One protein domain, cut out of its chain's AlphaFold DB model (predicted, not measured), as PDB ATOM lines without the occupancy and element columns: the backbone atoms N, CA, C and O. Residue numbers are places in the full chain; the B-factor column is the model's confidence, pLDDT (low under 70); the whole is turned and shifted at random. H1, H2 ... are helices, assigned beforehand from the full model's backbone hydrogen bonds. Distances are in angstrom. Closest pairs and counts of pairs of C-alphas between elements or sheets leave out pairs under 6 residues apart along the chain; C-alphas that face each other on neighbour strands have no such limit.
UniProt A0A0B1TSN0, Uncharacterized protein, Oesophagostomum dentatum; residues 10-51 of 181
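What this domain is: This is residues 10 to 51 of the 181 residues of an uncharacterized protein of Oesophagostomum dentatum (UniProt A0A0B1TSN0). The model is a flat, open L: two short helices, H1 and H2, follow each other along its short arm, and one long helix, H3, makes the long arm. No helix touches another. The printed part has 42 residues with three named helices, H1, H2 and H3 in that order, and no named strand; the class is all helix. It is extended, with a radius of gyration of the C-alphas of 15.6 A, and spans 47 by 26 by 5 A.

How they stand to each other: H1, residues 10 to 13, and H2, residues 15 to 21, are close but not clearly touching; their closest C-alphas, of Ala 11 and Cys 17, are 6.9 A apart. H3, residues 26 to 48, is apart from H1 and from H2. In H2 and H3 every O i to N i+4 pair is within hydrogen-bond range; H1 is too short for such a pair.

Where its parts are: H1 begins at C-alpha 10 (28.045, -8.801, 299.455) and is 5.3 A long. H2 is 9.8 A long. H3 runs 32.9 A to C-alpha 48 (62.541, -1.469, 308.277).

The domain as a whole: The two C-alphas farthest apart, of Lys 16 and Val 51, are 46.8 A apart. The printed part has no cut, and both links are tight. No printed residue is under pLDDT 70.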
ATOM      1  N   LEU A  10      29.254  -9.258 300.144       89.31
ATOM      2  CA  LEU A  10      28.045  -8.801 299.455       89.31
ATOM      3  C   LEU A  10      28.378  -8.282 298.051       89.31
ATOM      4  O   LEU A  10      27.766  -8.717 297.079       89.31
ATOM      5  N   ALA A  11      29.387  -7.417 297.927       84.94
ATOM      6  CA  ALA A  11      29.830  -6.866 296.649       84.94
ATOM      7  C   ALA A  11      30.304  -7.948 295.663       84.94
ATOM      8  O   ALA A  11      30.043  -7.829 294.469       84.94
ATOM      9  N   GLY A  12      30.948  -9.016 296.150       87.69
ATOM     10  CA  GLY A  12      31.370 -10.152 295.327       87.69
ATOM     11  C   GLY A  12      30.210 -11.023 294.829       87.69
ATOM     12  O   GLY A  12      30.257 -11.518 293.706       87.69
ATOM     13  N   VAL A  13      29.146 -11.182 295.626       90.56
ATOM     14  CA  VAL A  13      27.936 -11.927 295.219       90.56
ATOM     15  C   VAL A  13      27.113 -11.142 294.186       90.56
ATOM     16  O   VAL A  13      26.477 -11.737 293.313       90.56
ATOM     17  N   PHE A  14      27.148  -9.807 294.223       89.38
ATOM     18  CA  PHE A  14      26.489  -8.959 293.227       89.38
ATOM     19  C   PHE A  14      27.295  -8.856 291.917       89.38
ATOM     20  O   PHE A  14      28.043  -7.910 291.677       89.38
ATOM     21  N   THR A  15      27.058  -9.790 290.993       88.69
ATOM     22  CA  THR A  15      27.741  -9.871 289.682       88.69
ATOM     23  C   THR A  15      27.566  -8.644 288.778       88.69
ATOM     24  O   THR A  15      28.419  -8.376 287.933       88.69
ATOM     25  N   LYS A  16      26.508  -7.842 288.967       88.31
ATOM     26  CA  LYS A  16      26.330  -6.566 288.247       88.31
ATOM     27  C   LYS A  16      27.453  -5.567 288.548       88.31
ATOM     28  O   LYS A  16      27.875  -4.847 287.651       88.31
ATOM     29  N   CYS A  17      27.964  -5.551 289.780       82.69
ATOM     30  CA  CYS A  17      29.109  -4.722 290.153       82.69
ATOM     31  C   CYS A  17      30.387  -5.212 289.462       82.69
ATOM     32  O   CYS A  17      31.156  -4.400 288.956       82.69
ATOM     33  N   ALA A  18      30.573  -6.532 289.356       85.94
ATOM     34  CA  ALA A  18      31.699  -7.118 288.631       85.94
ATOM     35  C   ALA A  18      31.677  -6.768 287.131       85.94
ATOM     36  O   ALA A  18      32.725  -6.474 286.563       85.94
ATOM     37  N   ALA A  19      30.496  -6.719 286.505       90.69
ATOM     38  CA  ALA A  19      30.358  -6.306 285.107       90.69
ATOM     39  C   ALA A  19      30.798  -4.849 284.877       90.69
ATOM     40  O   ALA A  19      31.475  -4.569 283.895       90.69
ATOM     41  N   VAL A  20      30.479  -3.930 285.799       90.12
ATOM     42  CA  VAL A  20      30.956  -2.537 285.732       90.12
ATOM     43  C   VAL A  20      32.474  -2.472 285.925       90.12
ATOM     44  O   VAL A  20      33.151  -1.779 285.171       90.12
ATOM     45  N   LEU A  21      33.038  -3.231 286.871       87.06
ATOM     46  CA  LEU A  21      34.492  -3.287 287.068       87.06
ATOM     47  C   LEU A  21      35.231  -3.842 285.838       87.06
ATOM     48  O   LEU A  21      36.327  -3.385 285.537       87.06
ATOM     49  N   ALA A  22      34.620  -4.765 285.089       90.31
ATOM     50  CA  ALA A  22      35.186  -5.296 283.846       90.31
ATOM     51  C   ALA A  22      35.231  -4.269 282.695       90.31
ATOM     52  O   ALA A  22      35.927  -4.496 281.712       90.31
ATOM     53  N   THR A  23      34.514  -3.143 282.804       94.88
ATOM     54  CA  THR A  23      34.589  -2.041 281.823       94.88
ATOM     55  C   THR A  23      35.736  -1.064 282.088       94.88
ATOM     56  O   THR A  23      35.964  -0.158 281.286       94.88
ATOM     57  N   ILE A  24      36.457  -1.225 283.204       94.44
ATOM     58  CA  ILE A  24      37.599  -0.372 283.540       94.44
ATOM     59  C   ILE A  24      38.714  -0.602 282.504       94.44
ATOM     60  O   ILE A  24      39.080  -1.750 282.260       94.44
ATOM     61  N   PRO A  25      39.285   0.460 281.908       95.81
ATOM     62  CA  PRO A  25      40.353   0.322 280.925       95.81
ATOM     63  C   PRO A  25      41.660  -0.167 281.564       95.81
ATOM     64  O   PRO A  25      42.006   0.231 282.680       95.81
ATOM     65  N   ASP A  26      42.445  -0.937 280.808       93.75
ATOM     66  CA  ASP A  26      43.697  -1.558 281.271       93.75
ATOM     67  C   ASP A  26      44.705  -0.560 281.865       93.75
ATOM     68  O   ASP A  26      45.413  -0.871 282.824       93.75
ATOM     69  N   ALA A  27      44.731   0.678 281.358       95.44
ATOM     70  CA  ALA A  27      45.587   1.742 281.886       95.44
ATOM     71  C   ALA A  27      45.278   2.079 283.359       95.44
ATOM     72  O   ALA A  27      46.191   2.303 284.156       95.44
ATOM     73  N   VAL A  28      43.998   2.080 283.745       96.50
ATOM     74  CA  VAL A  28      43.576   2.328 285.133       96.50
ATOM     75  C   VAL A  28      43.927   1.132 286.015       96.50
ATOM     76  O   VAL A  28      44.382   1.321 287.142       96.50
ATOM     77  N   ILE A  29      43.797  -0.092 285.493       95.31
ATOM     78  CA  ILE A  29      44.193  -1.317 286.205       95.31
ATOM     79  C   ILE A  29      45.694  -1.280 286.519       95.31
ATOM     80  O   ILE A  29      46.087  -1.518 287.662       95.31
ATOM     81  N   GLY A  30      46.526  -0.886 285.550       96.00
ATOM     82  CA  GLY A  30      47.960  -0.678 285.761       96.00
ATOM     83  C   GLY A  30      48.259   0.355 286.853       96.00
ATOM     84  O   GLY A  30      49.106   0.112 287.712       96.00
ATOM     85  N   GLY A  31      47.517   1.468 286.879       96.19
ATOM     86  CA  GLY A  31      47.639   2.490 287.922       96.19
ATOM     87  C   GLY A  31      47.296   1.971 289.321       96.19
ATOM     88  O   GLY A  31      48.041   2.213 290.271       96.19
ATOM     89  N   ILE A  32      46.208   1.209 289.458       96.00
ATOM     90  CA  ILE A  32      45.797   0.617 290.743       96.00
ATOM     91  C   ILE A  32      46.818  -0.425 291.220       96.00
ATOM     92  O   ILE A  32      47.182  -0.429 292.397       96.00
ATOM     93  N   LEU A  33      47.338  -1.260 290.314       95.12
ATOM     94  CA  LEU A  33      48.399  -2.223 290.630       95.12
ATOM     95  C   LEU A  33      49.693  -1.521 291.072       95.12
ATOM     96  O   LEU A  33      50.290  -1.921 292.071       95.12
ATOM     97  N   ALA A  34      50.095  -0.444 290.389       96.31
ATOM     98  CA  ALA A  34      51.266   0.348 290.762       96.31
ATOM     99  C   ALA A  34      51.107   1.001 292.145       96.31
ATOM    100  O   ALA A  34      52.026   0.939 292.964       96.31
ATOM    101  N   MET A  35      49.930   1.562 292.448       96.88
ATOM    102  CA  MET A  35      49.619   2.085 293.784       96.88
ATOM    103  C   MET A  35      49.685   0.989 294.858       96.88
ATOM    104  O   MET A  35      50.221   1.225 295.940       96.88
ATOM    105  N   GLY A  36      49.200  -0.220 294.560       96.56
ATOM    106  CA  GLY A  36      49.296  -1.371 295.462       96.56
ATOM    107  C   GLY A  36      50.743  -1.776 295.758       96.56
ATOM    108  O   GLY A  36      51.111  -1.950 296.919       96.56
ATOM    109  N   LEU A  37      51.591  -1.856 294.728       93.94
ATOM    110  CA  LEU A  37      53.020  -2.145 294.893       93.94
ATOM    111  C   LEU A  37      53.733  -1.051 295.700       93.94
ATOM    112  O   LEU A  37      54.555  -1.362 296.568       93.94
ATOM    113  N   ALA A  38      53.385   0.219 295.473       96.69
ATOM    114  CA  ALA A  38      53.913   1.342 296.243       96.69
ATOM    115  C   ALA A  38      53.491   1.275 297.720       96.69
ATOM    116  O   ALA A  38      54.322   1.488 298.599       96.69
ATOM    117  N   MET A  39      52.236   0.913 298.008       97.25
ATOM    118  CA  MET A  39      51.742   0.737 299.376       97.25
ATOM    119  C   MET A  39      52.464  -0.405 300.098       97.25
ATOM    120  O   MET A  39      52.943  -0.207 301.213       97.25
ATOM    121  N   ILE A  40      52.591  -1.578 299.467       94.94
ATOM    122  CA  ILE A  40      53.311  -2.725 300.047       94.94
ATOM    123  C   ILE A  40      54.770  -2.344 300.328       94.94
ATOM    124  O   ILE A  40      55.283  -2.629 301.410       94.94
ATOM    125  N   THR A  41      55.418  -1.642 299.395       93.88
ATOM    126  CA  THR A  41      56.793  -1.149 299.570       93.88
ATOM    127  C   THR A  41      56.880  -0.125 300.703       93.88
ATOM    128  O   THR A  41      57.787  -0.203 301.526       93.88
ATOM    129  N   GLY A  42      55.922   0.800 300.806       95.44
ATOM    130  CA  GLY A  42      55.863   1.792 301.882       95.44
ATOM    131  C   GLY A  42      55.706   1.153 303.262       95.44
ATOM    132  O   GLY A  42      56.444   1.497 304.183       95.44
ATOM    133  N   VAL A  43      54.814   0.167 303.395       94.19
ATOM    134  CA  VAL A  43      54.648  -0.612 304.636       94.19
ATOM    135  C   VAL A  43      55.913  -1.414 304.952       94.19
ATOM    136  O   VAL A  43      56.342  -1.460 306.105       94.19
ATOM    137  N   ALA A  44      56.565  -2.004 303.945       92.62
ATOM    138  CA  ALA A  44      57.830  -2.709 304.134       92.62
ATOM    139  C   ALA A  44      58.939  -1.774 304.652       92.62
ATOM    140  O   ALA A  44      59.618  -2.111 305.620       92.62
ATOM    141  N   VAL A  45      59.087  -0.582 304.064       92.81
ATOM    142  CA  VAL A  45      60.049   0.434 304.523       92.81
ATOM    143  C   VAL A  45      59.709   0.920 305.931       92.81
ATOM    144  O   VAL A  45      60.615   1.057 306.746       92.81
ATOM    145  N   SER A  46      58.428   1.115 306.251       94.44
ATOM    146  CA  SER A  46      57.990   1.480 307.605       94.44
ATOM    147  C   SER A  46      58.414   0.436 308.640       94.44
ATOM    148  O   SER A  46      58.918   0.795 309.699       94.44
ATOM    149  N   ASN A  47      58.323  -0.853 308.311       90.69
ATOM    150  CA  ASN A  47      58.811  -1.908 309.199       90.69
ATOM    151  C   ASN A  47      60.346  -1.927 309.315       90.69
ATOM    152  O   ASN A  47      60.875  -2.248 310.378       90.69
ATOM    153  N   LEU A  48      61.075  -1.563 308.254       90.69
ATOM    154  CA  LEU A  48      62.541  -1.469 308.277       90.69
ATOM    155  C   LEU A  48      63.055  -0.270 309.084       90.69
ATOM    156  O   LEU A  48      64.193  -0.305 309.544       90.69
ATOM    157  N   GLN A  49      62.228   0.755 309.315       90.62
ATOM    158  CA  GLN A  49      62.575   1.878 310.196       90.62
ATOM    159  C   GLN A  49      62.733   1.457 311.664       90.62
ATOM    160  O   GLN A  49      63.398   2.158 312.421       90.62
ATOM    161  N   ASN A  50      62.187   0.302 312.058       89.12
ATOM    162  CA  ASN A  50      62.405  -0.265 313.393       89.12
ATOM    163  C   ASN A  50      63.834  -0.804 313.581       89.12
ATOM    164  O   ASN A  50      64.252  -1.074 314.704       89.12
ATOM    165  N   VAL A  51      64.588  -0.985 312.494       90.19
ATOM    166  CA  VAL A  51      65.981  -1.443 312.500       90.19
ATOM    167  C   VAL A  51      66.914  -0.229 312.464       90.19
ATOM    168  O   VAL A  51      66.608   0.787 311.843       90.19
TER     169      VAL A  51